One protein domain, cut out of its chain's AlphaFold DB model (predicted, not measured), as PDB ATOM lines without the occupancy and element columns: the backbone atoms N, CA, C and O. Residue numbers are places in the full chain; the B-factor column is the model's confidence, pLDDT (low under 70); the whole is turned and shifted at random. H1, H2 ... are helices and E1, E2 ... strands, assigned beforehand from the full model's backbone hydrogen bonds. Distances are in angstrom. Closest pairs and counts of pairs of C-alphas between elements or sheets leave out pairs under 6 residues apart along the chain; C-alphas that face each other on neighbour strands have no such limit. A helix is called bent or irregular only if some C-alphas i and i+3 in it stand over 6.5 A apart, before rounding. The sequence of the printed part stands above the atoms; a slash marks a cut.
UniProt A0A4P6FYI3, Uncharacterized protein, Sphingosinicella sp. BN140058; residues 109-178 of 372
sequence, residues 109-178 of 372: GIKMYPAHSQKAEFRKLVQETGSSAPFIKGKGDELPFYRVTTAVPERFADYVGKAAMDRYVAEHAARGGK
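Overview. This is residues 109 to 178 of the 372 residues of an uncharacterized protein of Sphingosinicella sp. BN140058 (UniProt A0A4P6FYI3). Two helices, H1 and H2, lie side by side and run opposite ways, and a short ribbon of two strands, E1 and E2, lies next to H2; the third helix, H3, goes off toward one end. A wide loop, residues 129 to 144, joins H1 to E2, and its residues 135 to 136 pair with E2. The printed part has 70 residues with three named helices and two named strands, in the order E1, H1, E2, H2, H3; the sheet order is E1, E2, antiparallel, and the class is mostly helix. It is compact, with a radius of gyration of the C-alphas of 11.8 A and spans of 34 by 23 by 18 A.

Arrangement. Begin at E1, residues 110 to 112, and look across to its antiparallel neighbour E2, residues 145 to 148, at 139 degrees between their directions. You will find N 110 and O 148 2.8 A apart and N 146 and O 112 2.9 A apart, both within hydrogen-bond range. Next look at H1, residues 119 to 128, which touches H2, residues 153 to 159, at a shallow tilt of 6 degrees, opposite ways; their closest C-alphas, of Phe 122 and Phe 156, are 7.9 A apart. The closest C-alphas of E1 and H2, those of Met 112 and Tyr 159, are 5.1 A apart. H3, residues 162 to 174, is close to H2 but not clearly touching, at a steep tilt of 38 degrees, the same way; their closest C-alphas, of Asp 158 and Ala 164, are 6.6 A apart. H3 is apart from H1 and from E2. In H1 and H3 every O i to N i+4 pair is within hydrogen-bond range; in H2 it is 0 of 3, beside 3 of 4 O i to N i+3 pairs.

Along the chain. Find C-alpha 110 at (308.576, 212.643, 246.269); from there E1 runs 6.3 A to C-alpha 112. H1 begins at C-alpha 119, (309.966, 213.948, 262.507), and is 14.2 A long. E2 is 9.2 A long. H2, 10.0 A long, is irregular: C-alphas 155 and 158 are 7.8 A apart. H3, 18.1 A long, ends at C-alpha 174, (313.562, 229.088, 265.518).

Size, cuts and confidence. The two C-alphas farthest apart, those of Ala 151 and Lys 178, are 35.5 A apart. The printed part has no cut. The link from H1 to E2 is long, with 16 residues. The mean pLDDT of the printed part is 78.2; look for values under 70 at residues 130, 139, 141 and 173 to 178.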
ATOM      1  N   GLY A 109     311.050 209.541 243.449       70.56
ATOM      2  CA  GLY A 109     310.766 209.792 244.865       70.56
ATOM      3  C   GLY A 109     310.278 211.231 245.103       70.56
ATOM      4  O   GLY A 109     310.839 212.180 244.551       70.56
ATOM      5  N   ILE A 110     309.255 211.383 245.941       85.44
ATOM      6  CA  ILE A 110     308.576 212.643 246.269       85.44
ATOM      7  C   ILE A 110     309.418 213.426 247.285       85.44
ATOM      8  O   ILE A 110     309.851 212.867 248.294       85.44
ATOM      9  N   LYS A 111     309.655 214.722 247.039       88.94
ATOM     10  CA  LYS A 111     310.345 215.601 248.001       88.94
ATOM     11  C   LYS A 111     309.413 215.917 249.177       88.94
ATOM     12  O   LYS A 111     308.324 216.448 248.973       88.94
ATOM     13  N   MET A 112     309.859 215.614 250.392       89.88
ATOM     14  CA  MET A 112     309.116 215.845 251.633       89.88
ATOM     15  C   MET A 112     309.944 216.637 252.649       89.88
ATOM     16  O   MET A 112     311.144 216.399 252.807       89.88
ATOM     17  N   TYR A 113     309.278 217.540 253.369       88.69
ATOM     18  CA  TYR A 113     309.862 218.487 254.321       88.69
ATOM     19  C   TYR A 113     309.206 218.346 255.705       88.69
ATOM     20  O   TYR A 113     308.471 219.230 256.142       88.69
ATOM     21  N   PRO A 114     309.424 217.226 256.413       86.44
ATOM     22  CA  PRO A 114     308.927 217.072 257.771       86.44
ATOM     23  C   PRO A 114     309.627 218.061 258.707       86.44
ATOM     24  O   PRO A 114     310.858 218.064 258.822       86.44
ATOM     25  N   ALA A 115     308.836 218.881 259.400       83.50
ATOM     26  CA  ALA A 115     309.336 219.802 260.412       83.50
ATOM     27  C   ALA A 115     309.961 219.041 261.598       83.50
ATOM     28  O   ALA A 115     309.768 217.832 261.763       83.50
ATOM     29  N   HIS A 116     310.746 219.724 262.434       78.62
ATOM     30  CA  HIS A 116     311.475 219.059 263.518       78.62
ATOM     31  C   HIS A 116     310.533 218.435 264.547       78.62
ATOM     32  O   HIS A 116     310.813 217.340 265.038       78.62
ATOM     33  N   SER A 117     309.422 219.110 264.835       78.69
ATOM     34  CA  SER A 117     308.330 218.617 265.678       78.69
ATOM     35  C   SER A 117     307.673 217.344 265.121       78.69
ATOM     36  O   SER A 117     307.337 216.443 265.884       78.69
ATOM     37  N   GLN A 118     307.575 217.220 263.795       82.31
ATOM     38  CA  GLN A 118     306.840 216.146 263.117       82.31
ATOM     39  C   GLN A 118     307.713 214.947 262.713       82.31
ATOM     40  O   GLN A 118     307.213 213.943 262.209       82.31
ATOM     41  N   LYS A 119     309.032 215.007 262.932       80.94
ATOM     42  CA  LYS A 119     309.966 213.948 262.507       80.94
ATOM     43  C   LYS A 119     309.637 212.565 263.070       80.94
ATOM     44  O   LYS A 119     309.847 211.572 262.375       80.94
ATOM     45  N   ALA A 120     309.178 212.480 264.318       75.50
ATOM     46  CA  ALA A 120     308.843 211.201 264.942       75.50
ATOM     47  C   ALA A 120     307.625 210.550 264.265       75.50
ATOM     48  O   ALA A 120     307.675 209.372 263.910       75.50
ATOM     49  N   GLU A 121     306.580 211.339 264.020       80.31
ATOM     50  CA  GLU A 121     305.352 210.900 263.351       80.31
ATOM     51  C   GLU A 121     305.607 210.545 261.886       80.31
ATOM     52  O   GLU A 121     305.227 209.465 261.440       80.31
ATOM     53  N   PHE A 122     306.367 211.377 261.170       85.62
ATOM     54  CA  PHE A 122     306.805 211.096 259.804       85.62
ATOM     55  C   PHE A 122     307.546 209.756 259.701       85.62
ATOM     56  O   PHE A 122     307.268 208.953 258.815       85.62
ATOM     57  N   ARG A 123     308.475 209.466 260.620       78.81
ATOM     58  CA  ARG A 123     309.228 208.197 260.613       78.81
ATOM     59  C   ARG A 123     308.353 206.995 260.912       78.81
ATOM     60  O   ARG A 123     308.538 205.955 260.285       78.81
ATOM     61  N   LYS A 124     307.432 207.137 261.864       79.88
ATOM     62  CA  LYS A 124     306.454 206.097 262.168       79.88
ATOM     63  C   LYS A 124     305.627 205.789 260.922       79.88
ATOM     64  O   LYS A 124     305.513 204.630 260.545       79.88
ATOM     65  N   LEU A 125     305.186 206.830 260.220       80.56
ATOM     66  CA  LEU A 125     304.439 206.692 258.982       80.56
ATOM     67  C   LEU A 125     305.260 205.991 257.888       80.56
ATOM     68  O   LEU A 125     304.773 205.035 257.303       80.56
ATOM     69  N   VAL A 126     306.525 206.380 257.672       79.75
ATOM     70  CA  VAL A 126     307.439 205.702 256.725       79.75
ATOM     71  C   VAL A 126     307.577 204.205 257.032       79.75
ATOM     72  O   VAL A 126     307.618 203.395 256.106       79.75
ATOM     73  N   GLN A 127     307.646 203.829 258.312       74.06
ATOM     74  CA  GLN A 127     307.727 202.429 258.735       74.06
ATOM     75  C   GLN A 127     306.410 201.683 258.505       74.06
ATOM     76  O   GLN A 127     306.423 200.606 257.915       74.06
ATOM     77  N   GLU A 128     305.287 202.266 258.926       72.62
ATOM     78  CA  GLU A 128     303.947 201.694 258.763       72.62
ATOM     79  C   GLU A 128     303.596 201.470 257.284       72.62
ATOM     80  O   GLU A 128     302.924 200.500 256.944       72.62
ATOM     81  N   THR A 129     304.078 202.334 256.389       70.75
ATOM     82  CA  THR A 129     303.820 202.246 254.946       70.75
ATOM     83  C   THR A 129     304.925 201.532 254.164       70.75
ATOM     84  O   THR A 129     304.916 201.575 252.932       70.75
ATOM     85  N   GLY A 130     305.917 200.935 254.840       67.88
ATOM     86  CA  GLY A 130     307.041 200.236 254.199       67.88
ATOM     87  C   GLY A 130     307.818 201.096 253.193       67.88
ATOM     88  O   GLY A 130     308.360 200.588 252.214       67.88
ATOM     89  N   SER A 131     307.814 202.415 253.384       74.88
ATOM     90  CA  SER A 131     308.311 203.379 252.405       74.88
ATOM     91  C   SER A 131     309.810 203.629 252.567       74.88
ATOM     92  O   SER A 131     310.377 203.490 253.651       74.88
ATOM     93  N   SER A 132     310.478 204.010 251.481       73.50
ATOM     94  CA  SER A 132     311.892 204.397 251.522       73.50
ATOM     95  C   SER A 132     311.993 205.909 251.634       73.50
ATOM     96  O   SER A 132     311.409 206.603 250.813       73.50
ATOM     97  N   ALA A 133     312.734 206.421 252.617       77.31
ATOM     98  CA  ALA A 133     312.892 207.860 252.842       77.31
ATOM     99  C   ALA A 133     314.363 208.252 253.097       77.31
ATOM    100  O   ALA A 133     314.732 208.581 254.229       77.31
ATOM    101  N   PRO A 134     315.253 208.187 252.089       73.94
ATOM    102  CA  PRO A 134     316.588 208.773 252.183       73.94
ATOM    103  C   PRO A 134     316.538 210.292 252.410       73.94
ATOM    104  O   PRO A 134     315.798 211.014 251.743       73.94
ATOM    105  N   PHE A 135     317.373 210.772 253.334       78.25
ATOM    106  CA  PHE A 135     317.609 212.198 253.550       78.25
ATOM    107  C   PHE A 135     318.631 212.726 252.541       78.25
ATOM    108  O   PHE A 135     319.704 212.141 252.378       78.25
ATOM    109  N   ILE A 136     318.311 213.841 251.893       75.75
ATOM    110  CA  ILE A 136     319.166 214.530 250.932       75.75
ATOM    111  C   ILE A 136     319.572 215.871 251.540       75.75
ATOM    112  O   ILE A 136     318.731 216.720 251.842       75.75
ATOM    113  N   LYS A 137     320.885 216.058 251.717       72.06
ATOM    114  CA  LYS A 137     321.449 217.366 252.054       72.06
ATOM    115  C   LYS A 137     321.226 218.279 250.847       72.06
ATOM    116  O   LYS A 137     321.707 217.962 249.760       72.06
ATOM    117  N   GLY A 138     320.465 219.353 251.039       70.38
ATOM    118  CA  GLY A 138     320.270 220.375 250.015       70.38
ATOM    119  C   GLY A 138     321.611 220.962 249.565       70.38
ATOM    120  O   GLY A 138     322.587 220.934 250.319       70.38
ATOM    121  N   LYS A 139     321.687 221.425 248.315       69.75
ATOM    122  CA  LYS A 139     322.880 222.067 247.746       69.75
ATOM    123  C   LYS A 139     322.529 223.487 247.312       69.75
ATOM    124  O   LYS A 139     321.517 223.677 246.645       69.75
ATOM    125  N   GLY A 140     323.392 224.452 247.637       72.62
ATOM    126  CA  GLY A 140     323.148 225.864 247.329       72.62
ATOM    127  C   GLY A 140     321.870 226.357 248.009       72.62
ATOM    128  O   GLY A 140     321.731 226.201 249.218       72.62
ATOM    129  N   ASP A 141     320.932 226.873 247.215       69.56
ATOM    130  CA  ASP A 141     319.657 227.425 247.693       69.56
ATOM    131  C   ASP A 141     318.559 226.363 247.915       69.56
ATOM    132  O   ASP A 141     317.450 226.686 248.347       69.56
ATOM    133  N   GLU A 142     318.824 225.082 247.625       72.56
ATOM    134  CA  GLU A 142     317.864 224.017 247.921       72.56
ATOM    135  C   GLU A 142     317.845 223.684 249.420       72.56
ATOM    136  O   GLU A 142     318.863 223.325 250.014       72.56
ATOM    137  N   LEU A 143     316.652 223.704 250.022       75.75
ATOM    138  CA  LEU A 143     316.449 223.232 251.393       75.75
ATOM    139  C   LEU A 143     316.691 221.716 251.496       75.75
ATOM    140  O   LEU A 143     316.321 220.982 250.580       75.75
ATOM    141  N   PRO A 144     317.238 221.205 252.614       79.75
ATOM    142  CA  PRO A 144     317.323 219.767 252.854       79.75
ATOM    143  C   PRO A 144     315.940 219.102 252.857       79.75
ATOM    144  O   PRO A 144     314.986 219.649 253.412       79.75
ATOM    145  N   PHE A 145     315.836 217.902 252.280       83.94
ATOM    146  CA  PHE A 145     314.566 217.181 252.132       83.94
ATOM    147  C   PHE A 145     314.726 215.665 252.271       83.94
ATOM    148  O   PHE A 145     315.820 215.115 252.153       83.94
ATOM    149  N   TYR A 146     313.614 214.966 252.488       85.06
ATOM    150  CA  TYR A 146     313.529 213.514 252.334       85.06
ATOM    151  C   TYR A 146     312.996 213.180 250.940       85.06
ATOM    152  O   TYR A 146     311.970 213.719 250.531       85.06
ATOM    153  N   ARG A 147     313.678 212.297 250.200       85.56
ATOM    154  CA  ARG A 147     313.178 211.766 248.920       85.56
ATOM    155  C   ARG A 147     312.425 210.477 249.210       85.56
ATOM    156  O   ARG A 147     313.061 209.451 249.420       85.56
ATOM    157  N   VAL A 148     311.099 210.531 249.268       84.44
ATOM    158  CA  VAL A 148     310.276 209.395 249.694       84.44
ATOM    159  C   VAL A 148     309.715 208.630 248.505       84.44
ATOM    160  O   VAL A 148     309.009 209.189 247.672       84.44
ATOM    161  N   THR A 149     309.992 207.331 248.453       83.75
ATOM    162  CA  THR A 149     309.361 206.392 247.521       83.75
ATOM    163  C   THR A 149     308.342 205.569 248.299       83.75
ATOM    164  O   THR A 149     308.708 204.817 249.208       83.75
ATOM    165  N   THR A 150     307.063 205.739 247.970       79.56
ATOM    166  CA  THR A 150     305.938 205.120 248.678       79.56
ATOM    167  C   THR A 150     304.834 204.720 247.703       79.56
ATOM    168  O   THR A 150     304.612 205.406 246.710       79.56
ATOM    169  N   ALA A 151     304.129 203.628 248.007       75.81
ATOM    170  CA  ALA A 151     302.919 203.217 247.295       75.81
ATOM    171  C   ALA A 151     301.661 203.979 247.768       75.81
ATOM    172  O   ALA A 151     300.609 203.856 247.151       75.81
ATOM    173  N   VAL A 152     301.756 204.757 248.856       81.25
ATOM    174  CA  VAL A 152     300.632 205.485 249.476       81.25
ATOM    175  C   VAL A 152     300.979 206.965 249.706       81.25
ATOM    176  O   VAL A 152     301.061 207.419 250.849       81.25
ATOM    177  N   PRO A 153     301.201 207.745 248.632       80.56
ATOM    178  CA  PRO A 153     301.656 209.134 248.732       80.56
ATOM    179  C   PRO A 153     300.668 210.053 249.460       80.56
ATOM    180  O   PRO A 153     301.091 210.984 250.139       80.56
ATOM    181  N   GLU A 154     299.369 209.760 249.392       84.25
ATOM    182  CA  GLU A 154     298.308 210.539 250.042       84.25
ATOM    183  C   GLU A 154     298.476 210.617 251.563       84.25
ATOM    184  O   GLU A 154     298.226 211.659 252.163       84.25
ATOM    185  N   ARG A 155     298.995 209.552 252.194       83.62
ATOM    186  CA  ARG A 155     299.262 209.540 253.643       83.62
ATOM    187  C   ARG A 155     300.338 210.540 254.060       83.62
ATOM    188  O   ARG A 155     300.410 210.903 255.227       83.62
ATOM    189  N   PHE A 156     301.167 210.975 253.116       87.12
ATOM    190  CA  PHE A 156     302.263 211.903 253.351       87.12
ATOM    191  C   PHE A 156     301.956 213.336 252.898       87.12
ATOM    192  O   PHE A 156     302.870 214.160 252.872       87.12
ATOM    193  N   ALA A 157     300.702 213.647 252.548       86.69
ATOM    194  CA  ALA A 157     300.315 214.952 252.011       86.69
ATOM    195  C   ALA A 157     300.755 216.130 252.904       86.69
ATOM    196  O   ALA A 157     301.224 217.146 252.392       86.69
ATOM    197  N   ASP A 158     300.723 215.959 254.229       87.25
ATOM    198  CA  ASP A 158     301.126 216.986 255.199       87.25
ATOM    199  C   ASP A 158     302.619 217.350 255.152       87.25
ATOM    200  O   ASP A 158     303.028 218.397 255.665       87.25
ATOM    201  N   TYR A 159     303.444 216.508 254.531       88.81
ATOM    202  CA  TYR A 159     304.892 216.691 254.435       88.81
ATOM    203  C   TYR A 159     305.339 217.201 253.062       88.81
ATOM    204  O   TYR A 159     306.538 217.368 252.843       88.81
ATOM    205  N   VAL A 160     304.413 217.440 252.132       88.06
ATOM    206  CA  VAL A 160     304.710 217.833 250.749       88.06
ATOM    207  C   VAL A 160     304.287 219.285 250.501       88.06
ATOM    208  O   VAL A 160     303.329 219.793 251.079       88.06
ATOM    209  N   GLY A 161     305.002 219.970 249.606       86.12
ATOM    210  CA  GLY A 161     304.616 221.288 249.102       86.12
ATOM    211  C   GLY A 161     305.024 222.470 249.986       86.12
ATOM    212  O   GLY A 161     305.737 222.332 250.980       86.12
ATOM    213  N   LYS A 162     304.577 223.667 249.582       86.25
ATOM    214  CA  LYS A 162     305.038 224.950 250.136       86.25
ATOM    215  C   LYS A 162     304.731 225.105 251.629       86.25
ATOM    216  O   LYS A 162     305.601 225.515 252.382       86.25
ATOM    217  N   ALA A 163     303.550 224.681 252.080       85.50
ATOM    218  CA  ALA A 163     303.177 224.760 253.494       85.50
ATOM    219  C   ALA A 163     304.092 223.911 254.401       85.50
ATOM    220  O   ALA A 163     304.438 224.333 255.503       85.50
ATOM    221  N   ALA A 164     304.521 222.731 253.939       86.81
ATOM    222  CA  ALA A 164     305.479 221.899 254.667       86.81
ATOM    223  C   ALA A 164     306.882 222.527 254.678       86.81
ATOM    224  O   ALA A 164     307.540 222.536 255.718       86.81
ATOM    225  N   MET A 165     307.309 223.115 253.554       86.75
ATOM    226  CA  MET A 165     308.571 223.859 253.465       86.75
ATOM    227  C   MET A 165     308.592 225.056 254.419       86.75
ATOM    228  O   MET A 165     309.545 225.202 255.176       86.75
ATOM    229  N   ASP A 166     307.533 225.865 254.440       85.31
ATOM    230  CA  ASP A 166     307.446 227.059 255.284       85.31
ATOM    231  C   ASP A 166     307.484 226.685 256.779       85.31
ATOM    232  O   ASP A 166     308.205 227.313 257.555       85.31
ATOM    233  N   ARG A 167     306.801 225.599 257.181       86.50
ATOM    234  CA  ARG A 167     306.894 225.040 258.546       86.50
ATOM    235  C   ARG A 167     308.300 224.550 258.878       86.50
ATOM    236  O   ARG A 167     308.818 224.844 259.955       86.50
ATOM    237  N   TYR A 168     308.924 223.816 257.958       84.44
ATOM    238  CA  TYR A 168     310.288 223.326 258.120       84.44
ATOM    239  C   TYR A 168     311.279 224.483 258.305       84.44
ATOM    240  O   TYR A 168     312.078 224.446 259.237       84.44
ATOM    241  N   VAL A 169     311.193 225.528 257.475       83.44
ATOM    242  CA  VAL A 169     312.048 226.723 257.553       83.44
ATOM    243  C   VAL A 169     311.805 227.498 258.843       83.44
ATOM    244  O   VAL A 169     312.770 227.853 259.517       83.44
ATOM    245  N   ALA A 170     310.544 227.719 259.227       82.75
ATOM    246  CA  ALA A 170     310.201 228.437 260.452       82.75
ATOM    247  C   ALA A 170     310.750 227.730 261.703       82.75
ATOM    248  O   ALA A 170     311.386 228.362 262.548       82.75
ATOM    249  N   GLU A 171     310.585 226.409 261.800       78.69
ATOM    250  CA  GLU A 171     311.133 225.636 262.919       78.69
ATOM    251  C   GLU A 171     312.663 225.533 262.879       78.69
ATOM    252  O   GLU A 171     313.313 225.538 263.927       78.69
ATOM    253  N   HIS A 172     313.254 225.453 261.686       70.88
ATOM    254  CA  HIS A 172     314.705 225.424 261.511       70.88
ATOM    255  C   HIS A 172     315.351 226.760 261.919       70.88
ATOM    256  O   HIS A 172     316.377 226.773 262.603       70.88
ATOM    257  N   ALA A 173     314.725 227.887 261.570       69.50
ATOM    258  CA  ALA A 173     315.145 229.220 261.990       69.50
ATOM    259  C   ALA A 173     314.974 229.417 263.508       69.50
ATOM    260  O   ALA A 173     315.906 229.869 264.174       69.50
ATOM    261  N   ALA A 174     313.838 228.995 264.079       63.06
ATOM    262  CA  ALA A 174     313.562 229.088 265.518       63.06
ATOM    263  C   ALA A 174     314.530 228.256 266.381       63.06
ATOM    264  O   ALA A 174     314.809 228.612 267.524       63.06
ATOM    265  N   ARG A 175     315.086 227.165 265.837       59.31
ATOM    266  CA  ARG A 175     316.102 226.328 266.503       59.31
ATOM    267  C   ARG A 175     317.543 226.816 266.321       59.31
ATOM    268  O   ARG A 175     318.481 226.112 266.694       59.31
ATOM    269  N   GLY A 176     317.726 228.033 265.812       49.88
ATOM    270  CA  GLY A 176     319.006 228.732 265.862       49.88
ATOM    271  C   GLY A 176     319.905 228.553 264.644       49.88
ATOM    272  O   GLY A 176     321.107 228.711 264.807       49.88
ATOM    273  N   GLY A 177     319.350 228.235 263.464       49.47
ATOM    274  CA  GLY A 177     319.803 228.694 262.135       49.47
ATOM    275  C   GLY A 177     321.297 228.697 261.760       49.47
ATOM    276  O   GLY A 177     321.651 229.352 260.787       49.47
ATOM    277  N   LYS A 178     322.182 228.013 262.486       41.16
ATOM    278  CA  LYS A 178     323.609 227.890 262.175       41.16
ATOM    279  C   LYS A 178     323.896 226.458 261.754       41.16
ATOM    280  O   LYS A 178     323.512 225.518 262.451       41.16
TER     281      LYS A 178